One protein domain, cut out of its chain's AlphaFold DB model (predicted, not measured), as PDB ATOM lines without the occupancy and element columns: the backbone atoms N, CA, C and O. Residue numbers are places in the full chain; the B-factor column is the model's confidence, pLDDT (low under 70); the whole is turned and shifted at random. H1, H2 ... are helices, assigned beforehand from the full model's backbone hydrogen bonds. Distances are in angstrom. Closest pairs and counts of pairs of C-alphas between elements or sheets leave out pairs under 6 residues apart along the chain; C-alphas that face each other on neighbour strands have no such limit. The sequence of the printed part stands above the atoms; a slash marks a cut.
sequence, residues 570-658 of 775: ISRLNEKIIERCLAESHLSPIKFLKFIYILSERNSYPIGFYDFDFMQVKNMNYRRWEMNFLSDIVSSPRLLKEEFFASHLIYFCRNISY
ATOM      1  N   ILE A 570      15.555  -8.107   0.177       74.38
ATOM      2  CA  ILE A 570      15.010  -6.838   0.673       74.38
ATOM      3  C   ILE A 570      13.486  -6.897   0.781       74.38
ATOM      4  O   ILE A 570      12.802  -7.497  -0.043       74.38
ATOM      5  N   SER A 571      12.940  -6.217   1.787       70.75
ATOM      6  CA  SER A 571      11.498  -5.971   1.895       70.75
ATOM      7  C   SER A 571      11.044  -4.751   1.090       70.75
ATOM      8  O   SER A 571       9.862  -4.653   0.768       70.75
ATOM      9  N   ARG A 572      11.962  -3.822   0.777       79.31
ATOM     10  CA  ARG A 572      11.694  -2.573   0.052       79.31
ATOM     11  C   ARG A 572      12.865  -2.184  -0.842       79.31
ATOM     12  O   ARG A 572      14.019  -2.254  -0.415       79.31
ATOM     13  N   LEU A 573      12.551  -1.735  -2.049       83.12
ATOM     14  CA  LEU A 573      13.471  -1.076  -2.964       83.12
ATOM     15  C   LEU A 573      13.736   0.357  -2.484       83.12
ATOM     16  O   LEU A 573      12.872   0.975  -1.870       83.12
ATOM     17  N   ASN A 574      14.926   0.887  -2.752       84.50
ATOM     18  CA  ASN A 574      15.277   2.264  -2.410       84.50
ATOM     19  C   ASN A 574      16.095   2.920  -3.529       84.50
ATOM     20  O   ASN A 574      16.607   2.236  -4.419       84.50
ATOM     21  N   GLU A 575      16.243   4.241  -3.442       85.25
ATOM     22  CA  GLU A 575      16.927   5.077  -4.434       85.25
ATOM     23  C   GLU A 575      18.342   4.580  -4.735       85.25
ATOM     24  O   GLU A 575      18.679   4.363  -5.893       85.25
ATOM     25  N   LYS A 576      19.136   4.271  -3.703       85.31
ATOM     26  CA  LYS A 576      20.526   3.808  -3.859       85.31
ATOM     27  C   LYS A 576      20.627   2.515  -4.670       85.31
ATOM     28  O   LYS A 576      21.605   2.310  -5.388       85.31
ATOM     29  N   ILE A 577      19.635   1.629  -4.544       85.69
ATOM     30  CA  ILE A 577      19.577   0.380  -5.309       85.69
ATOM     31  C   ILE A 577      19.315   0.649  -6.782       85.69
ATOM     32  O   ILE A 577      19.986   0.073  -7.641       85.69
ATOM     33  N   ILE A 578      18.390   1.554  -7.073       85.56
ATOM     34  CA  ILE A 578      18.095   1.970  -8.439       85.56
ATOM     35  C   ILE A 578      19.287   2.704  -9.055       85.56
ATOM     36  O   ILE A 578      19.727   2.320 -10.134       85.56
ATOM     37  N   GLU A 579      19.860   3.689  -8.363       86.69
ATOM     38  CA  GLU A 579      21.034   4.443  -8.822       86.69
ATOM     39  C   GLU A 579      22.189   3.508  -9.187       86.69
ATOM     40  O   GLU A 579      22.807   3.658 -10.242       86.69
ATOM     41  N   ARG A 580      22.444   2.477  -8.367       84.75
ATOM     42  CA  ARG A 580      23.475   1.482  -8.681       84.75
ATOM     43  C   ARG A 580      23.119   0.644  -9.909       84.75
ATOM     44  O   ARG A 580      24.000   0.363 -10.712       84.75
ATOM     45  N   CYS A 581      21.852   0.268 -10.086       83.81
ATOM     46  CA  CYS A 581      21.408  -0.441 -11.289       83.81
ATOM     47  C   CYS A 581      21.524   0.408 -12.564       83.81
ATOM     48  O   CYS A 581      21.706  -0.162 -13.632       83.81
ATOM     49  N   LEU A 582      21.390   1.733 -12.465       83.06
ATOM     50  CA  LEU A 582      21.496   2.658 -13.599       83.06
ATOM     51  C   LEU A 582      22.945   3.002 -13.947       83.06
ATOM     52  O   LEU A 582      23.247   3.278 -15.104       83.06
ATOM     53  N   ALA A 583      23.834   3.000 -12.955       81.00
ATOM     54  CA  ALA A 583      25.245   3.305 -13.149       81.00
ATOM     55  C   ALA A 583      26.020   2.182 -13.863       81.00
ATOM     56  O   ALA A 583      27.048   2.437 -14.486       81.00
ATOM     57  N   GLU A 584      25.541   0.942 -13.766       76.75
ATOM     58  CA  GLU A 584      26.262  -0.261 -14.187       76.75
ATOM     59  C   GLU A 584      25.708  -0.807 -15.503       76.75
ATOM     60  O   GLU A 584      24.573  -1.270 -15.558       76.75
ATOM     61  N   SER A 585      26.520  -0.869 -16.563       71.44
ATOM     62  CA  SER A 585      26.035  -1.268 -17.901       71.44
ATOM     63  C   SER A 585      25.542  -2.726 -18.014       71.44
ATOM     64  O   SER A 585      24.941  -3.136 -19.009       71.44
ATOM     65  N   HIS A 586      25.785  -3.535 -16.985       71.75
ATOM     66  CA  HIS A 586      25.559  -4.980 -16.986       71.75
ATOM     67  C   HIS A 586      24.382  -5.396 -16.098       71.75
ATOM     68  O   HIS A 586      23.862  -6.510 -16.243       71.75
ATOM     69  N   LEU A 587      23.908  -4.485 -15.247       75.75
ATOM     70  CA  LEU A 587      22.738  -4.640 -14.395       75.75
ATOM     71  C   LEU A 587      21.629  -3.692 -14.873       75.75
ATOM     72  O   LEU A 587      21.871  -2.755 -15.616       75.75
ATOM     73  N   SER A 588      20.387  -3.981 -14.507       80.75
ATOM     74  CA  SER A 588      19.280  -3.035 -14.636       80.75
ATOM     75  C   SER A 588      18.261  -3.327 -13.539       80.75
ATOM     76  O   SER A 588      18.286  -4.436 -12.982       80.75
ATOM     77  N   PRO A 589      17.352  -2.396 -13.202       82.94
ATOM     78  CA  PRO A 589      16.408  -2.646 -12.121       82.94
ATOM     79  C   PRO A 589      15.510  -3.859 -12.409       82.94
ATOM     80  O   PRO A 589      15.156  -4.598 -11.496       82.94
ATOM     81  N   ILE A 590      15.225  -4.160 -13.681       81.50
ATOM     82  CA  ILE A 590      14.526  -5.396 -14.053       81.50
ATOM     83  C   ILE A 590      15.393  -6.618 -13.809       81.50
ATOM     84  O   ILE A 590      14.904  -7.593 -13.251       81.50
ATOM     85  N   LYS A 591      16.664  -6.613 -14.235       80.69
ATOM     86  CA  LYS A 591      17.571  -7.739 -13.956       80.69
ATOM     87  C   LYS A 591      17.645  -8.000 -12.452       80.69
ATOM     88  O   LYS A 591      17.580  -9.153 -12.044       80.69
ATOM     89  N   PHE A 592      17.685  -6.947 -11.639       83.81
ATOM     90  CA  PHE A 592      17.626  -7.048 -10.184       83.81
ATOM     91  C   PHE A 592      16.303  -7.658  -9.684       83.81
ATOM     92  O   PHE A 592      16.335  -8.614  -8.913       83.81
ATOM     93  N   LEU A 593      15.148  -7.225 -10.205       82.88
ATOM     94  CA  LEU A 593      13.854  -7.871  -9.931       82.88
ATOM     95  C   LEU A 593      13.819  -9.345 -10.370       82.88
ATOM     96  O   LEU A 593      13.197 -10.161  -9.698       82.88
ATOM     97  N   LYS A 594      14.501  -9.721 -11.462       81.75
ATOM     98  CA  LYS A 594      14.642 -11.129 -11.877       81.75
ATOM     99  C   LYS A 594      15.460 -11.934 -10.870       81.75
ATOM    100  O   LYS A 594      15.074 -13.057 -10.559       81.75
ATOM    101  N   PHE A 595      16.549 -11.372 -10.340       80.19
ATOM    102  CA  PHE A 595      17.294 -12.000  -9.246       80.19
ATOM    103  C   PHE A 595      16.408 -12.185  -8.015       80.19
ATOM    104  O   PHE A 595      16.363 -13.296  -7.503       80.19
ATOM    105  N   ILE A 596      15.639 -11.169  -7.607       81.31
ATOM    106  CA  ILE A 596      14.660 -11.294  -6.513       81.31
ATOM    107  C   ILE A 596      13.649 -12.409  -6.818       81.31
ATOM    108  O   ILE A 596      13.411 -13.264  -5.979       81.31
ATOM    109  N   TYR A 597      13.105 -12.478  -8.032       79.50
ATOM    110  CA  TYR A 597      12.121 -13.502  -8.397       79.50
ATOM    111  C   TYR A 597      12.671 -14.942  -8.364       79.50
ATOM    112  O   TYR A 597      11.949 -15.886  -8.033       79.50
ATOM    113  N   ILE A 598      13.940 -15.148  -8.729       75.12
ATOM    114  CA  ILE A 598      14.578 -16.478  -8.732       75.12
ATOM    115  C   ILE A 598      15.072 -16.858  -7.335       75.12
ATOM    116  O   ILE A 598      14.932 -18.013  -6.935       75.12
ATOM    117  N   LEU A 599      15.654 -15.886  -6.630       70.69
ATOM    118  CA  LEU A 599      16.431 -16.032  -5.404       70.69
ATOM    119  C   LEU A 599      15.747 -15.386  -4.187       70.69
ATOM    120  O   LEU A 599      16.438 -15.026  -3.249       70.69
ATOM    121  N   SER A 600      14.432 -15.195  -4.168       68.81
ATOM    122  CA  SER A 600      13.697 -14.826  -2.953       68.81
ATOM    123  C   SER A 600      12.475 -15.725  -2.816       68.81
ATOM    124  O   SER A 600      11.672 -15.856  -3.736       68.81
ATOM    125  N   GLU A 601      12.327 -16.366  -1.656       55.06
ATOM    126  CA  GLU A 601      11.135 -17.162  -1.320       55.06
ATOM    127  C   GLU A 601       9.930 -16.271  -1.013       55.06
ATOM    128  O   GLU A 601       8.786 -16.595  -1.332       55.06
ATOM    129  N   ARG A 602      10.204 -15.112  -0.409       57.41
ATOM    130  CA  ARG A 602       9.230 -14.048  -0.224       57.41
ATOM    131  C   ARG A 602       9.320 -13.188  -1.465       57.41
ATOM    132  O   ARG A 602      10.083 -12.225  -1.491       57.41
ATOM    133  N   ASN A 603       8.562 -13.537  -2.499       61.19
ATOM    134  CA  ASN A 603       8.220 -12.544  -3.509       61.19
ATOM    135  C   ASN A 603       7.637 -11.358  -2.735       61.19
ATOM    136  O   ASN A 603       6.550 -11.467  -2.165       61.19
ATOM    137  N   SER A 604       8.418 -10.290  -2.589       58.78
ATOM    138  CA  SER A 604       8.015  -9.111  -1.837       58.78
ATOM    139  C   SER A 604       6.701  -8.638  -2.431       58.78
ATOM    140  O   SER A 604       6.613  -8.447  -3.641       58.78
ATOM    141  N   TYR A 605       5.661  -8.498  -1.611       64.00
ATOM    142  CA  TYR A 605       4.416  -7.931  -2.106       64.00
ATOM    143  C   TYR A 605       4.714  -6.519  -2.634       64.00
ATOM    144  O   TYR A 605       5.438  -5.779  -1.971       64.00
ATOM    145  N   PRO A 606       4.178  -6.117  -3.802       71.06
ATOM    146  CA  PRO A 606       4.426  -4.788  -4.374       71.06
ATOM    147  C   PRO A 606       4.050  -3.643  -3.420       71.06
ATOM    148  O   PRO A 606       4.600  -2.547  -3.506       71.06
ATOM    149  N   ILE A 607       3.115  -3.900  -2.502       75.50
ATOM    150  CA  ILE A 607       2.623  -2.933  -1.526       75.50
ATOM    151  C   ILE A 607       3.748  -2.550  -0.558       75.50
ATOM    152  O   ILE A 607       4.254  -3.388   0.185       75.50
ATOM    153  N   GLY A 608       4.126  -1.270  -0.568       72.88
ATOM    154  CA  GLY A 608       5.231  -0.739   0.237       72.88
ATOM    155  C   GLY A 608       6.632  -1.094  -0.281       72.88
ATOM    156  O   GLY A 608       7.613  -0.701   0.343       72.88
ATOM    157  N   PHE A 609       6.747  -1.805  -1.410       82.44
ATOM    158  CA  PHE A 609       8.041  -2.165  -1.998       82.44
ATOM    159  C   PHE A 609       8.742  -0.963  -2.647       82.44
ATOM    160  O   PHE A 609       9.959  -0.860  -2.571       82.44
ATOM    161  N   TYR A 610       7.983  -0.040  -3.246       84.88
ATOM    162  CA  TYR A 610       8.487   1.167  -3.920       84.88
ATOM    163  C   TYR A 610       8.309   2.443  -3.068       84.88
ATOM    164  O   TYR A 610       7.932   3.490  -3.584       84.88
ATOM    165  N   ASP A 611       8.507   2.337  -1.752       78.62
ATOM    166  CA  ASP A 611       8.287   3.410  -0.764       78.62
ATOM    167  C   ASP A 611       9.521   4.335  -0.642       78.62
ATOM    168  O   ASP A 611      10.248   4.288   0.350       78.62
ATOM    169  N   PHE A 612       9.809   5.104  -1.702       84.56
ATOM    170  CA  PHE A 612      10.890   6.104  -1.780       84.56
ATOM    171  C   PHE A 612      10.551   7.227  -2.778       84.56
ATOM    172  O   PHE A 612       9.608   7.088  -3.561       84.56
ATOM    173  N   ASP A 613      11.307   8.330  -2.771       81.44
ATOM    174  CA  ASP A 613      11.067   9.454  -3.680       81.44
ATOM    175  C   ASP A 613      11.736   9.204  -5.039       81.44
ATOM    176  O   ASP A 613      12.958   9.224  -5.189       81.44
ATOM    177  N   PHE A 614      10.920   8.968  -6.066       81.00
ATOM    178  CA  PHE A 614      11.400   8.656  -7.413       81.00
ATOM    179  C   PHE A 614      12.221   9.802  -8.020       81.00
ATOM    180  O   PHE A 614      13.113   9.538  -8.829       81.00
ATOM    181  N   MET A 615      11.960  11.045  -7.601       76.62
ATOM    182  CA  MET A 615      12.647  12.242  -8.095       76.62
ATOM    183  C   MET A 615      14.057  12.405  -7.522       76.62
ATOM    184  O   MET A 615      14.850  13.171  -8.067       76.62
ATOM    185  N   GLN A 616      14.389  11.697  -6.439       79.75
ATOM    186  CA  GLN A 616      15.714  11.760  -5.811       79.75
ATOM    187  C   GLN A 616      16.735  10.818  -6.462       79.75
ATOM    188  O   GLN A 616      17.935  10.964  -6.233       79.75
ATOM    189  N   VAL A 617      16.285   9.897  -7.320       83.56
ATOM    190  CA  VAL A 617      17.156   8.962  -8.038       83.56
ATOM    191  C   VAL A 617      17.983   9.691  -9.095       83.56
ATOM    192  O   VAL A 617      17.456  10.241 -10.064       83.56
ATOM    193  N   LYS A 618      19.306   9.615  -8.968       78.56
ATOM    194  CA  LYS A 618      20.235  10.142  -9.972       78.56
ATOM    195  C   LYS A 618      20.389   9.181 -11.151       78.56
ATOM    196  O   LYS A 618      20.690   8.002 -10.971       78.56
ATOM    197  N   ASN A 619      20.258   9.703 -12.370       76.81
ATOM    198  CA  ASN A 619      20.550   8.978 -13.609       76.81
ATOM    199  C   ASN A 619      21.712   9.646 -14.360       76.81
ATOM    200  O   ASN A 619      21.834  10.868 -14.344       76.81
ATOM    201  N   MET A 620      22.570   8.855 -15.014       67.94
ATOM    202  CA  MET A 620      23.716   9.391 -15.771       67.94
ATOM    203  C   MET A 620      23.299  10.056 -17.089       67.94
ATOM    204  O   MET A 620      24.018  10.905 -17.610       67.94
ATOM    205  N   ASN A 621      22.136   9.677 -17.618       67.44
ATOM    206  CA  ASN A 621      21.581  10.238 -18.842       67.44
ATOM    207  C   ASN A 621      20.535  11.309 -18.506       67.44
ATOM    208  O   ASN A 621      19.850  11.205 -17.493       67.44
ATOM    209  N   TYR A 622      20.338  12.278 -19.408       66.12
ATOM    210  CA  TYR A 622      19.262  13.280 -19.309       66.12
ATOM    211  C   TYR A 622      17.850  12.667 -19.291       66.12
ATOM    212  O   TYR A 622      16.885  13.334 -18.932       66.12
ATOM    213  N   ARG A 623      17.718  11.387 -19.665       72.06
ATOM    214  CA  ARG A 623      16.458  10.645 -19.620       72.06
ATOM    215  C   ARG A 623      16.142  10.217 -18.190       72.06
ATOM    216  O   ARG A 623      17.003   9.698 -17.484       72.06
ATOM    217  N   ARG A 624      14.883  10.349 -17.788       78.12
ATOM    218  CA  ARG A 624      14.383   9.843 -16.509       78.12
ATOM    219  C   ARG A 624      14.541   8.329 -16.394       78.12
ATOM    220  O   ARG A 624      14.406   7.588 -17.370       78.12
ATOM    221  N   TRP A 625      14.875   7.853 -15.203       81.94
ATOM    222  CA  TRP A 625      15.202   6.443 -15.006       81.94
ATOM    223  C   TRP A 625      13.969   5.540 -15.071       81.94
ATOM    224  O   TRP A 625      14.076   4.378 -15.462       81.94
ATOM    225  N   GLU A 626      12.796   6.077 -14.740       84.62
ATOM    226  CA  GLU A 626      11.509   5.399 -14.861       84.62
ATOM    227  C   GLU A 626      11.261   4.982 -16.311       84.62
ATOM    228  O   GLU A 626      10.799   3.872 -16.575       84.62
ATOM    229  N   MET A 627      11.668   5.830 -17.260       81.38
ATOM    230  CA  MET A 627      11.584   5.542 -18.690       81.38
ATOM    231  C   MET A 627      12.574   4.459 -19.113       81.38
ATOM    232  O   MET A 627      12.223   3.602 -19.918       81.38
ATOM    233  N   ASN A 628      13.775   4.418 -18.526       81.44
ATOM    234  CA  ASN A 628      14.709   3.306 -18.740       81.44
ATOM    235  C   ASN A 628      14.128   1.983 -18.216       81.44
ATOM    236  O   ASN A 628      14.219   0.963 -18.892       81.44
ATOM    237  N   PHE A 629      13.472   1.996 -17.051       84.06
ATOM    238  CA  PHE A 629      12.806   0.813 -16.505       84.06
ATOM    239  C   PHE A 629      11.664   0.322 -17.401       84.06
ATOM    240  O   PHE A 629      11.588  -0.868 -17.710       84.06
ATOM    241  N   LEU A 630      10.788   1.227 -17.848       86.19
ATOM    242  CA  LEU A 630       9.691   0.881 -18.752       86.19
ATOM    243  C   LEU A 630      10.207   0.387 -20.108       86.19
ATOM    244  O   LEU A 630       9.716  -0.621 -20.610       86.19
ATOM    245  N   SER A 631      11.225   1.041 -20.666       83.81
ATOM    246  CA  SER A 631      11.890   0.636 -21.911       83.81
ATOM    247  C   SER A 631      12.485  -0.767 -21.797       83.81
ATOM    248  O   SER A 631      12.262  -1.615 -22.663       83.81
ATOM    249  N   ASP A 632      13.185  -1.058 -20.700       79.88
ATOM    250  CA  ASP A 632      13.729  -2.389 -20.450       79.88
ATOM    251  C   ASP A 632      12.596  -3.433 -20.302       79.88
ATOM    252  O   ASP A 632      12.737  -4.567 -20.769       79.88
ATOM    253  N   ILE A 633      11.450  -3.076 -19.702       81.94
ATOM    254  CA  ILE A 633      10.296  -3.979 -19.530       81.94
ATOM    255  C   ILE A 633       9.657  -4.260 -20.887       81.94
ATOM    256  O   ILE A 633       9.347  -5.407 -21.199       81.94
ATOM    257  N   VAL A 634       9.488  -3.228 -21.706       82.38
ATOM    258  CA  VAL A 634       8.891  -3.297 -23.044       82.38
ATOM    259  C   VAL A 634       9.778  -4.062 -24.018       82.38
ATOM    260  O   VAL A 634       9.264  -4.810 -24.850       82.38
ATOM    261  N   SER A 635      11.102  -3.955 -23.881       78.81
ATOM    262  CA  SER A 635      12.054  -4.813 -24.600       78.81
ATOM    263  C   SER A 635      11.908  -6.289 -24.210       78.81
ATOM    264  O   SER A 635      12.307  -7.191 -24.949       78.81
ATOM    265  N   SER A 636      11.296  -6.538 -23.046       76.88
ATOM    266  CA  SER A 636      11.047  -7.851 -22.481       76.88
ATOM    267  C   SER A 636       9.536  -8.124 -22.234       76.88
ATOM    268  O   SER A 636       9.137  -8.404 -21.097       76.88
ATOM    269  N   PRO A 637       8.665  -8.148 -23.270       73.19
ATOM    270  CA  PRO A 637       7.207  -8.099 -23.091       73.19
ATOM    271  C   PRO A 637       6.586  -9.356 -22.457       73.19
ATOM    272  O   PRO A 637       5.636  -9.267 -21.686       73.19
ATOM    273  N   ARG A 638       7.148 -10.551 -22.670       72.62
ATOM    274  CA  ARG A 638       6.670 -11.793 -22.016       72.62
ATOM    275  C   ARG A 638       6.862 -11.847 -20.480       72.62
ATOM    276  O   ARG A 638       6.361 -12.792 -19.877       72.62
ATOM    277  N   LEU A 639       7.571 -10.901 -19.846       75.81
ATOM    278  CA  LEU A 639       7.717 -10.781 -18.388       75.81
ATOM    279  C   LEU A 639       6.417 -10.262 -17.818       75.81
ATOM    280  O   LEU A 639       5.979 -10.712 -16.773       75.81
ATOM    281  N   LEU A 640       5.731  -9.429 -18.593       76.38
ATOM    282  CA  LEU A 640       4.383  -8.974 -18.321       76.38
ATOM    283  C   LEU A 640       3.334 -10.075 -18.516       76.38
ATOM    284  O   LEU A 640       2.151  -9.803 -18.510       76.38
ATOM    285  N   LYS A 641       3.734 -11.337 -18.686       76.44
ATOM    286  CA  LYS A 641       2.822 -12.486 -18.570       76.44
ATOM    287  C   LYS A 641       2.994 -13.229 -17.243       76.44
ATOM    288  O   LYS A 641       2.332 -14.237 -17.034       76.44
ATOM    289  N   GLU A 642       3.897 -12.771 -16.379       78.75
ATOM    290  CA  GLU A 642       4.140 -13.312 -15.041       78.75
ATOM    291  C   GLU A 642       3.549 -12.372 -13.986       78.75
ATOM    292  O   GLU A 642       3.863 -11.181 -13.968       78.75
ATOM    293  N   GLU A 643       2.729 -12.906 -13.078       82.94
ATOM    294  CA  GLU A 643       2.001 -12.126 -12.061       82.94
ATOM    295  C   GLU A 643       2.930 -11.286 -11.167       82.94
ATOM    296  O   GLU A 643       2.610 -10.155 -10.798       82.94
ATOM    297  N   PHE A 644       4.127 -11.797 -10.868       85.38
ATOM    298  CA  PHE A 644       5.132 -11.068 -10.094       85.38
ATOM    299  C   PHE A 644       5.553  -9.760 -10.778       85.38
ATOM    300  O   PHE A 644       5.440  -8.685 -10.195       85.38
ATOM    301  N   PHE A 645       5.982  -9.829 -12.040       85.31
ATOM    302  CA  PHE A 645       6.409  -8.644 -12.789       85.31
ATOM    303  C   PHE A 645       5.225  -7.743 -13.141       85.31
ATOM    304  O   PHE A 645       5.371  -6.524 -13.159       85.31
ATOM    305  N   ALA A 646       4.050  -8.332 -13.364       84.75
ATOM    306  CA  ALA A 646       2.798  -7.621 -13.577       84.75
ATOM    307  C   ALA A 646       2.422  -6.704 -12.422       84.75
ATOM    308  O   ALA A 646       2.229  -5.503 -12.590       84.75
ATOM    309  N   SER A 647       2.328  -7.296 -11.237       86.69
ATOM    310  CA  SER A 647       1.909  -6.612 -10.025       86.69
ATOM    311  C   SER A 647       2.939  -5.561  -9.602       86.69
ATOM    312  O   SER A 647       2.564  -4.474  -9.161       86.69
ATOM    313  N   HIS A 648       4.230  -5.837  -9.820       87.69
ATOM    314  CA  HIS A 648       5.312  -4.870  -9.651       87.69
ATOM    315  C   HIS A 648       5.242  -3.709 -10.640       87.69
ATOM    316  O   HIS A 648       5.319  -2.565 -10.198       87.69
ATOM    317  N   LEU A 649       5.022  -3.962 -11.935       87.06
ATOM    318  CA  LEU A 649       4.845  -2.896 -12.924       87.06
ATOM    319  C   LEU A 649       3.642  -2.015 -12.571       87.06
ATOM    320  O   LEU A 649       3.776  -0.799 -12.542       87.06
ATOM    321  N   ILE A 650       2.485  -2.609 -12.265       86.31
ATOM    322  CA  ILE A 650       1.264  -1.865 -11.919       86.31
ATOM    323  C   ILE A 650       1.516  -0.915 -10.746       86.31
ATOM    324  O   ILE A 650       1.135   0.252 -10.799       86.31
ATOM    325  N   TYR A 651       2.161  -1.409  -9.690       85.62
ATOM    326  CA  TYR A 651       2.439  -0.592  -8.517       85.62
ATOM    327  C   TYR A 651       3.487   0.484  -8.810       85.62
ATOM    328  O   TYR A 651       3.293   1.635  -8.434       85.62
ATOM    329  N   PHE A 652       4.560   0.126  -9.518       87.00
ATOM    330  CA  PHE A 652       5.601   1.049  -9.961       87.00
ATOM    331  C   PHE A 652       5.025   2.212 -10.780       87.00
ATOM    332  O   PHE A 652       5.307   3.375 -10.508       87.00
ATOM    333  N   CYS A 653       4.142   1.899 -11.729       86.94
ATOM    334  CA  CYS A 653       3.501   2.852 -12.627       86.94
ATOM    335  C   CYS A 653       2.665   3.929 -11.926       86.94
ATOM    336  O   CYS A 653       2.462   4.988 -12.513       86.94
ATOM    337  N   ARG A 654       2.218   3.713 -10.678       82.50
ATOM    338  CA  ARG A 654       1.503   4.738  -9.888       82.50
ATOM    339  C   ARG A 654       2.355   5.963  -9.582       82.50
ATOM    340  O   ARG A 654       1.806   7.035  -9.363       82.50
ATOM    341  N   ASN A 655       3.672   5.786  -9.563       79.50
ATOM    342  CA  ASN A 655       4.625   6.810  -9.153       79.50
ATOM    343  C   ASN A 655       5.326   7.471 -10.350       79.50
ATOM    344  O   ASN A 655       6.172   8.339 -10.160       79.50
ATOM    345  N   ILE A 656       4.990   7.070 -11.582       82.00
ATOM    346  CA  ILE A 656       5.581   7.627 -12.800       82.00
ATOM    347  C   ILE A 656       4.755   8.825 -13.258       82.00
ATOM    348  O   ILE A 656       3.556   8.714 -13.508       82.00
ATOM    349  N   SER A 657       5.424   9.955 -13.442       77.50
ATOM    350  CA  SER A 657       4.906  11.108 -14.178       77.50
ATOM    351  C   SER A 657       5.604  11.199 -15.529       77.50
ATOM    352  O   SER A 657       6.744  10.756 -15.628       77.50
ATOM    353  N   TYR A 658       4.966  11.799 -16.534       81.19
ATOM    354  CA  TYR A 658       5.602  12.034 -17.833       81.19
ATOM    355  C   TYR A 658       5.818  13.525 -18.092       81.19
ATOM    356  O   TYR A 658       4.992  14.352 -17.697       81.19
TER     357      TYR A 658
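This is residues 570 to 658 of the 775 residues of an uncharacterized protein of Paenibacillus sp. FSL R5-0765 (UniProt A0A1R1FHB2). Short helices make a small, rounded body: H3, the short H4 and H5 form an open U with H4 at its turn, while H1 and H2 meet near their ends in a corner that lies over one face of the U. A long stretch with no named element, residues 600 to 624, wraps round the outside from the end of H2 to the beginning of H3. The printed part has 89 residues, with five named helices in the order H1, H2, H3, H4, H5 and no named strand, and its class is all helix. It is compact, with a radius of gyration of the C-alphas of 12.3 A and spans of 34 by 25 by 25 A.

H1 is residues 575 to 583, 12.2 A from first to last C-alpha, and begins at C-alpha 575 at (16.927, 5.077, -4.434). H2 is residues 589 to 599, 15.0 A long. H3 is residues 625 to 635, 15.1 A long, and begins at C-alpha 625 at (15.202, 6.443, -15.006). H4 is residues 637 to 641, 7.7 A long. H5 is residues 643 to 653, 15.1 A long, and ends at C-alpha 653 at (3.501, 2.852, -12.627).

H1 and H2 touch, their closest C-alphas being those of Cys 581 and Pro 589, 5.5 A apart. They run opposite ways at a steep tilt of 70.0 degrees, only just short of about perpendicular. H2 touches H3, with the C-alphas of Pro 589 and Phe 629 closest at 6.6 A, at a steep tilt of 64 degrees, the same way. H1 and H3 are close but not clearly touching, with the C-alphas of Leu 582 and Trp 625 closest at 7.5 A. H3 and H4 are also close but not clearly touching; the C-alphas of Ile 633 and Leu 639 come closest at 7.4 A. H4 and H5 only just touch, with 3 pairs of C-alphas within 8 A, and touch only at the corner by their link; the closest are those of Leu 640 and Ala 646, 5.2 A apart. H5 and H3 are near each other, with 9 pairs of C-alphas within 10 A. H2 and H5 are close but not clearly touching, with the C-alphas of Tyr 597 and Phe 644 closest at 7.6 A; they run opposite ways at a shallow tilt of 33 degrees, only just short of steep. H1 is apart from H4 and H5, and H2 is apart from H4. In H1, H2, H3 and H5 every O i to N i+4 pair is within hydrogen-bond range; in H4 0 of 1 is, while 2 of 2 O i to N i+3 pairs are.

The two C-alphas farthest apart are those of Glu 601 and Tyr 622, 36.3 A. The printed part has no cut. The link from H2 to H3 is long, with 25 residues, and the other three links are tight. The mean pLDDT of the printed part is 78.9; residues 600 to 605 and 620 to 622 are under 70.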